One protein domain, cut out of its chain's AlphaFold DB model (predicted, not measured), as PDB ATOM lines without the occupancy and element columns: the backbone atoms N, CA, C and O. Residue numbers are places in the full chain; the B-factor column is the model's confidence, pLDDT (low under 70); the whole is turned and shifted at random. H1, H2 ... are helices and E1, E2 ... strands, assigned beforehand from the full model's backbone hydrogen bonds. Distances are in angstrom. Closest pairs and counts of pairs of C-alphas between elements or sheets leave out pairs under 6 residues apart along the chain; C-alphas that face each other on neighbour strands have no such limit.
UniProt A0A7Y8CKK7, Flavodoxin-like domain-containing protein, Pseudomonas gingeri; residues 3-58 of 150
ATOM      1  N   ILE A   3     -42.922 -20.835  -6.813       83.19
ATOM      2  CA  ILE A   3     -43.169 -22.215  -7.236       83.19
ATOM      3  C   ILE A   3     -42.600 -23.147  -6.169       83.19
ATOM      4  O   ILE A   3     -41.404 -23.087  -5.876       83.19
ATOM      5  N   THR A   4     -43.428 -24.027  -5.614       91.94
ATOM      6  CA  THR A   4     -42.977 -25.040  -4.652       91.94
ATOM      7  C   THR A   4     -42.970 -26.420  -5.291       91.94
ATOM      8  O   THR A   4     -43.970 -26.872  -5.836       91.94
ATOM      9  N   ILE A   5     -41.837 -27.113  -5.219       90.69
ATOM     10  CA  ILE A   5     -41.675 -28.481  -5.701       90.69
ATOM     11  C   ILE A   5     -41.674 -29.401  -4.486       90.69
ATOM     12  O   ILE A   5     -40.699 -29.463  -3.737       90.69
ATOM     13  N   VAL A   6     -42.785 -30.100  -4.292       92.19
ATOM     14  CA  VAL A   6     -42.982 -31.097  -3.242       92.19
ATOM     15  C   VAL A   6     -42.554 -32.451  -3.779       92.19
ATOM     16  O   VAL A   6     -43.054 -32.871  -4.820       92.19
ATOM     17  N   TYR A   7     -41.657 -33.159  -3.094       88.44
ATOM     18  CA  TYR A   7     -41.256 -34.485  -3.552       88.44
ATOM     19  C   TYR A   7     -40.951 -35.487  -2.445       88.44
ATOM     20  O   TYR A   7     -40.328 -35.149  -1.448       88.44
ATOM     21  N   ASP A   8     -41.310 -36.750  -2.655       88.81
ATOM     22  CA  ASP A   8     -40.740 -37.882  -1.912       88.81
ATOM     23  C   ASP A   8     -39.477 -38.368  -2.647       88.81
ATOM     24  O   ASP A   8     -39.380 -38.242  -3.868       88.81
ATOM     25  N   SER A   9     -38.464 -38.867  -1.933       86.25
ATOM     26  CA  SER A   9     -37.268 -39.454  -2.543       86.25
ATOM     27  C   SER A   9     -36.415 -40.256  -1.547       86.25
ATOM     28  O   SER A   9     -35.444 -39.729  -0.999       86.25
ATOM     29  N   HIS A  10     -36.662 -41.558  -1.419       79.56
ATOM     30  CA  HIS A  10     -35.903 -42.453  -0.533       79.56
ATOM     31  C   HIS A  10     -34.475 -42.727  -1.033       79.56
ATOM     32  O   HIS A  10     -33.521 -42.589  -0.277       79.56
ATOM     33  N   TYR A  11     -34.296 -43.026  -2.327       80.81
ATOM     34  CA  TYR A  11     -32.974 -43.313  -2.922       80.81
ATOM     35  C   TYR A  11     -32.316 -42.109  -3.619       80.81
ATOM     36  O   TYR A  11     -31.330 -42.248  -4.335       80.81
ATOM     37  N   GLY A  12     -32.872 -40.908  -3.463       83.44
ATOM     38  CA  GLY A  12     -32.304 -39.682  -4.047       83.44
ATOM     39  C   GLY A  12     -32.556 -39.465  -5.551       83.44
ATOM     40  O   GLY A  12     -32.233 -38.396  -6.063       83.44
ATOM     41  N   HIS A  13     -33.142 -40.420  -6.281       81.19
ATOM     42  CA  HIS A  13     -33.418 -40.255  -7.717       81.19
ATOM     43  C   HIS A  13     -34.470 -39.180  -8.004       81.19
ATOM     44  O   HIS A  13     -34.244 -38.302  -8.836       81.19
ATOM     45  N   THR A  14     -35.592 -39.206  -7.285       83.88
ATOM     46  CA  THR A  14     -36.642 -38.192  -7.436       83.88
ATOM     47  C   THR A  14     -36.173 -36.830  -6.925       83.88
ATOM     48  O   THR A  14     -36.516 -35.819  -7.526       83.88
ATOM     49  N   ARG A  15     -35.288 -36.784  -5.916       91.25
ATOM     50  CA  ARG A  15     -34.588 -35.552  -5.503       91.25
ATOM     51  C   ARG A  15     -33.801 -34.931  -6.659       91.25
ATOM     52  O   ARG A  15     -33.995 -33.756  -6.939       91.25
ATOM     53  N   LYS A  16     -32.982 -35.713  -7.372       86.00
ATOM     54  CA  LYS A  16     -32.225 -35.216  -8.539       86.00
ATOM     55  C   LYS A  16     -33.135 -34.661  -9.638       86.00
ATOM     56  O   LYS A  16     -32.800 -33.669 -10.276       86.00
ATOM     57  N   GLN A  17     -34.289 -35.292  -9.860       80.94
ATOM     58  CA  GLN A  17     -35.295 -34.780 -10.795       80.94
ATOM     59  C   GLN A  17     -35.908 -33.467 -10.293       80.94
ATOM     60  O   GLN A  17     -35.975 -32.500 -11.046       80.94
ATOM     61  N   ALA A  18     -36.290 -33.395  -9.017       83.81
ATOM     62  CA  ALA A  18     -36.831 -32.185  -8.405       83.81
ATOM     63  C   ALA A  18     -35.836 -31.010  -8.455       83.81
ATOM     64  O   ALA A  18     -36.235 -29.884  -8.739       83.81
ATOM     65  N   GLU A  19     -34.541 -31.266  -8.257       89.44
ATOM     66  CA  GLU A  19     -33.467 -30.272  -8.394       89.44
ATOM     67  C   GLU A  19     -33.339 -29.745  -9.832       89.44
ATOM     68  O   GLU A  19     -33.229 -28.537 -10.036       89.44
ATOM     69  N   ALA A  20     -33.420 -30.620 -10.840       81.88
ATOM     70  CA  ALA A  20     -33.401 -30.207 -12.244       81.88
ATOM     71  C   ALA A  20     -34.646 -29.382 -12.623       81.88
ATOM     72  O   ALA A  20     -34.537 -28.356 -13.297       81.88
ATOM     73  N   VAL A  21     -35.828 -29.782 -12.136       75.25
ATOM     74  CA  VAL A  21     -37.069 -29.002 -12.281       75.25
ATOM     75  C   VAL A  21     -36.923 -27.635 -11.607       75.25
ATOM     76  O   VAL A  21     -37.299 -26.621 -12.196       75.25
ATOM     77  N   ALA A  22     -36.320 -27.582 -10.416       84.69
ATOM     78  CA  ALA A  22     -36.079 -26.335  -9.699       84.69
ATOM     79  C   ALA A  22     -35.136 -25.398 -10.461       84.69
ATOM     80  O   ALA A  22     -35.406 -24.201 -10.561       84.69
ATOM     81  N   GLN A  23     -34.063 -25.943 -11.038       80.62
ATOM     82  CA  GLN A  23     -33.131 -25.193 -11.874       80.62
ATOM     83  C   GLN A  23     -33.831 -24.601 -13.106       80.62
ATOM     84  O   GLN A  23     -33.647 -23.423 -13.409       80.62
ATOM     85  N   GLY A  24     -34.660 -25.394 -13.793       74.25
ATOM     86  CA  GLY A  24     -35.446 -24.928 -14.937       74.25
ATOM     87  C   GLY A  24     -36.416 -23.809 -14.554       74.25
ATOM     88  O   GLY A  24     -36.407 -22.746 -15.173       74.25
ATOM     89  N   ALA A  25     -37.193 -24.002 -13.485       63.62
ATOM     90  CA  ALA A  25     -38.133 -23.000 -12.983       63.62
ATOM     91  C   ALA A  25     -37.433 -21.699 -12.538       63.62
ATOM     92  O   ALA A  25     -37.915 -20.606 -12.826       63.62
ATOM     93  N   GLY A  26     -36.269 -21.804 -11.891       76.50
ATOM     94  CA  GLY A  26     -35.478 -20.660 -11.428       76.50
ATOM     95  C   GLY A  26     -34.802 -19.855 -12.542       76.50
ATOM     96  O   GLY A  26     -34.351 -18.741 -12.292       76.50
ATOM     97  N   SER A  27     -34.745 -20.380 -13.771       76.44
ATOM     98  CA  SER A  27     -34.205 -19.650 -14.928       76.44
ATOM     99  C   SER A  27     -35.132 -18.537 -15.440       76.44
ATOM    100  O   SER A  27     -34.701 -17.667 -16.198       76.44
ATOM    101  N   VAL A  28     -36.400 -18.532 -15.012       67.19
ATOM    102  CA  VAL A  28     -37.398 -17.531 -15.404       67.19
ATOM    103  C   VAL A  28     -37.295 -16.300 -14.502       67.19
ATOM    104  O   VAL A  28     -37.384 -16.393 -13.277       67.19
ATOM    105  N   ALA A  29     -37.145 -15.113 -15.099       79.81
ATOM    106  CA  ALA A  29     -37.040 -13.860 -14.353       79.81
ATOM    107  C   ALA A  29     -38.252 -13.639 -13.425       79.81
ATOM    108  O   ALA A  29     -39.404 -13.719 -13.847       79.81
ATOM    109  N   GLY A  30     -37.992 -13.349 -12.146       73.81
ATOM    110  CA  GLY A  30     -39.038 -13.126 -11.138       73.81
ATOM    111  C   GLY A  30     -39.652 -14.400 -10.534       73.81
ATOM    112  O   GLY A  30     -40.528 -14.293  -9.662       73.81
ATOM    113  N   ALA A  31     -39.194 -15.588 -10.943       69.50
ATOM    114  CA  ALA A  31     -39.534 -16.850 -10.296       69.50
ATOM    115  C   ALA A  31     -38.670 -17.073  -9.043       69.50
ATOM    116  O   ALA A  31     -37.450 -16.926  -9.060       69.50
ATOM    117  N   LYS A  32     -39.321 -17.438  -7.939       89.50
ATOM    118  CA  LYS A  32     -38.694 -17.948  -6.718       89.50
ATOM    119  C   LYS A  32     -39.092 -19.410  -6.579       89.50
ATOM    120  O   LYS A  32     -40.272 -19.721  -6.719       89.50
ATOM    121  N   VAL A  33     -38.131 -20.285  -6.301       83.69
ATOM    122  CA  VAL A  33     -38.367 -21.731  -6.225       83.69
ATOM    123  C   VAL A  33     -38.066 -22.249  -4.827       83.69
ATOM    124  O   VAL A  33     -37.025 -21.927  -4.257       83.69
ATOM    125  N   SER A  34     -38.977 -23.061  -4.295       92.38
ATOM    126  CA  SER A  34     -38.822 -23.786  -3.034       92.38
ATOM    127  C   SER A  34     -38.833 -25.292  -3.291       92.38
ATOM    128  O   SER A  34     -39.662 -25.783  -4.056       92.38
ATOM    129  N   LEU A  35     -37.925 -26.032  -2.654       91.06
ATOM    130  CA  LEU A  35     -37.895 -27.496  -2.677       91.06
ATOM    131  C   LEU A  35     -38.340 -28.022  -1.315       91.06
ATOM    132  O   LEU A  35     -37.706 -27.735  -0.302       91.06
ATOM    133  N   LEU A  36     -39.400 -28.825  -1.305       91.25
ATOM    134  CA  LEU A  36     -39.951 -29.438  -0.106       91.25
ATOM    135  C   LEU A  36     -39.864 -30.965  -0.225       91.25
ATOM    136  O   LEU A  36     -40.672 -31.591  -0.906       91.25
ATOM    137  N   ALA A  37     -38.878 -31.565   0.442       90.12
ATOM    138  CA  ALA A  37     -38.780 -33.017   0.541       90.12
ATOM    139  C   ALA A  37     -39.776 -33.551   1.584       90.12
ATOM    140  O   ALA A  37     -39.796 -33.085   2.721       90.12
ATOM    141  N   LEU A  38     -40.572 -34.551   1.216       85.81
ATOM    142  CA  LEU A  38     -41.436 -35.296   2.122       85.81
ATOM    143  C   LEU A  38     -40.600 -36.334   2.887       85.81
ATOM    144  O   LEU A  38     -39.771 -37.021   2.290       85.81
ATOM    145  N   GLY A  39     -40.824 -36.459   4.201       72.44
ATOM    146  CA  GLY A  39     -40.286 -37.564   5.009       72.44
ATOM    147  C   GLY A  39     -39.377 -37.210   6.192       72.44
ATOM    148  O   GLY A  39     -38.976 -38.132   6.895       72.44
ATOM    149  N   SER A  40     -39.061 -35.935   6.456       57.88
ATOM    150  CA  SER A  40     -38.273 -35.545   7.645       57.88
ATOM    151  C   SER A  40     -38.983 -34.594   8.615       57.88
ATOM    152  O   SER A  40     -38.717 -34.689   9.805       57.88
ATOM    153  N   ASP A  41     -39.920 -33.758   8.150       63.34
ATOM    154  CA  ASP A  41     -40.671 -32.799   8.978       63.34
ATOM    155  C   ASP A  41     -42.127 -32.653   8.502       63.34
ATOM    156  O   ASP A  41     -42.483 -33.068   7.393       63.34
ATOM    157  N   ALA A  42     -42.981 -32.050   9.338       67.81
ATOM    158  CA  ALA A  42     -44.348 -31.708   8.958       67.81
ATOM    159  C   ALA A  42     -44.350 -30.722   7.779       67.81
ATOM    160  O   ALA A  42     -43.665 -29.698   7.798       67.81
ATOM    161  N   VAL A  43     -45.156 -31.019   6.759       75.50
ATOM    162  CA  VAL A  43     -45.372 -30.113   5.626       75.50
ATOM    163  C   VAL A  43     -45.962 -28.802   6.150       75.50
ATOM    164  O   VAL A  43     -47.031 -28.802   6.758       75.50
ATOM    165  N   SER A  44     -45.276 -27.681   5.915       80.25
ATOM    166  CA  SER A  44     -45.817 -26.361   6.243       80.25
ATOM    167  C   SER A  44     -46.920 -26.001   5.250       80.25
ATOM    168  O   SER A  44     -46.655 -25.539   4.138       80.25
ATOM    169  N   TRP A  45     -48.167 -26.222   5.659       83.19
ATOM    170  CA  TRP A  45     -49.351 -25.874   4.874       83.19
ATOM    171  C   TRP A  45     -49.393 -24.382   4.524       83.19
ATOM    172  O   TRP A  45     -49.691 -24.036   3.387       83.19
ATOM    173  N   GLU A  46     -48.961 -23.512   5.439       85.12
ATOM    174  CA  GLU A  46     -48.849 -22.067   5.207       85.12
ATOM    175  C   GLU A  46     -47.868 -21.729   4.065       85.12
ATOM    176  O   GLU A  46     -48.082 -20.789   3.298       85.12
ATOM    177  N   ALA A  47     -46.776 -22.488   3.922       77.06
ATOM    178  CA  ALA A  47     -45.828 -22.292   2.825       77.06
ATOM    179  C   ALA A  47     -46.408 -22.746   1.474       77.06
ATOM    180  O   ALA A  47     -46.150 -22.113   0.447       77.06
ATOM    181  N   LEU A  48     -47.213 -23.814   1.471       86.50
ATOM    182  CA  LEU A  48     -47.918 -24.272   0.273       86.50
ATOM    183  C   LEU A  48     -49.006 -23.280  -0.151       86.50
ATOM    184  O   LEU A  48     -49.069 -22.944  -1.328       86.50
ATOM    185  N   GLU A  49     -49.786 -22.744   0.791       90.44
ATOM    186  CA  GLU A  49     -50.824 -21.735   0.519       90.44
ATOM    187  C   GLU A  49     -50.270 -20.458  -0.126       90.44
ATOM    188  O   GLU A  49     -50.943 -19.832  -0.941       90.44
ATOM    189  N   LYS A  50     -49.030 -20.073   0.198       90.06
ATOM    190  CA  LYS A  50     -48.359 -18.900  -0.394       90.06
ATOM    191  C   LYS A  50     -47.785 -19.154  -1.792       90.06
ATOM    192  O   LYS A  50     -47.245 -18.225  -2.392       90.06
ATOM    193  N   SER A  51     -47.813 -20.393  -2.280       84.81
ATOM    194  CA  SER A  51     -47.247 -20.749  -3.583       84.81
ATOM    195  C   SER A  51     -48.218 -20.395  -4.707       84.81
ATOM    196  O   SER A  51     -49.386 -20.759  -4.656       84.81
ATOM    197  N   ASP A  52     -47.717 -19.748  -5.757       82.50
ATOM    198  CA  ASP A  52     -48.492 -19.477  -6.973       82.50
ATOM    199  C   ASP A  52     -48.653 -20.750  -7.829       82.50
ATOM    200  O   ASP A  52     -49.597 -20.870  -8.605       82.50
ATOM    201  N   ALA A  53     -47.728 -21.710  -7.692       71.88
ATOM    202  CA  ALA A  53     -47.807 -23.034  -8.305       71.88
ATOM    203  C   ALA A  53     -47.120 -24.104  -7.442       71.88
ATOM    204  O   ALA A  53     -46.124 -23.832  -6.765       71.88
ATOM    205  N   ILE A  54     -47.624 -25.339  -7.508       83.50
ATOM    206  CA  ILE A  54     -47.061 -26.499  -6.805       83.50
ATOM    207  C   ILE A  54     -46.799 -27.628  -7.806       83.50
ATOM    208  O   ILE A  54     -47.669 -27.971  -8.603       83.50
ATOM    209  N   ILE A  55     -45.604 -28.220  -7.752       77.81
ATOM    210  CA  ILE A  55     -45.204 -29.389  -8.545       77.81
ATOM    211  C   ILE A  55     -45.013 -30.568  -7.594       77.81
ATOM    212  O   ILE A  55     -44.294 -30.441  -6.607       77.81
ATOM    213  N   PHE A  56     -45.611 -31.719  -7.906       87.69
ATOM    214  CA  PHE A  56     -45.454 -32.945  -7.123       87.69
ATOM    215  C   PHE A  56     -44.518 -33.934  -7.823       87.69
ATOM    216  O   PHE A  56     -44.719 -34.272  -8.989       87.69
ATOM    217  N   GLY A  57     -43.511 -34.421  -7.100       83.81
ATOM    218  CA  GLY A  57     -42.600 -35.475  -7.529       83.81
ATOM    219  C   GLY A  57     -42.680 -36.682  -6.600       83.81
ATOM    220  O   GLY A  57     -42.591 -36.560  -5.387       83.81
ATOM    221  N   SER A  58     -42.805 -37.880  -7.149       84.75
ATOM    222  CA  SER A  58     -42.701 -39.110  -6.364       84.75
ATOM    223  C   SER A  58     -41.836 -40.098  -7.124       84.75
ATOM    224  O   SER A  58     -41.872 -40.119  -8.356       84.75
TER     225      SER A  58
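Overview. This is residues 3 to 58 of the 150 residues of the protein "Flavodoxin-like domain-containing protein" of Pseudomonas gingeri (UniProt A0A7Y8CKK7). A small parallel sheet of three strands, E2, E1 and E3, has one long helix, H1, laid along one face, and beyond the sheet, away from H1, the chain loops out through a short helix, H2, that only grazes the sheet. The printed part has 56 residues, with two named helices and three named strands in the order E1, H1, E2, H2, E3 along the chain. The sheet's order is E2, E1, E3, all parallel, and the class is mixed, helices and strands. The whole is compact, with a radius of gyration of the C-alphas of 11.1 A, and flat in outline, spanning 32 by 25 by 12 A.

Along the chain. Begin with the sheet and find C-alpha 3 at (-43.169, -22.215, -7.236), where E1, residues 3 to 7, starts its 13.0 A. Beside it look for E2, residues 32 to 37, 16.7 A long, and E3, residues 53 to 57, 13.5 A long, which ends at C-alpha 57 at (-42.600, -35.475, -7.529). Next find C-alpha 13 at (-33.418, -40.255, -7.717); from there H1 runs 20.0 A through residues 13 to 26. H2 is residues 45 to 49, 6.2 A long.

Arrangement. Look first at E1, the inner strand, between the edge strands E2 and E3. E2 and E1 are parallel at 15 degrees, with N 5 and O 34 within hydrogen-bond range at 2.8 A and N 34 and O 3 at 2.9 A. E1 and E3 are parallel at 19 degrees, with N 6 and O 55 within range at 2.8 A and N 55 and O 4 at 2.9 A. H1 is on the sheet at a height of 8.6 A, over E2 and E1, and runs along the strands, at 1 degree to E1 on the local plane; helix and sheet make two layers. Its closest C-alphas to E2 are those of Gly 26 and Val 33, 6.0 A apart, and to E1 those of Ala 18 and Ile 5, 6.7 A apart. E1, H1, E2 form a strand-helix-strand unit, two parallel neighbour strands with a helix between them in the chain, and its crossover is right-handed. E2, H2, E3 form a split one, with E1 between the strands in the sheet, also right-handed. H2 only grazes the sheet, with residues 47 to 49, and is apart from H1. In H1 and H2 every O i to N i+4 pair is within hydrogen-bond range.

Size, cuts and confidence. The two C-alphas farthest apart are those of Tyr 11 and Gly 30, 31.9 A. The printed part has no cut. The link from E2 to H2, 7 residues, is short; the other three links are tight. In the B-factor column you find a mean pLDDT of 81.7 for the printed part of this predicted model, with residues 25, 28, 31 and 40 to 42 under 70.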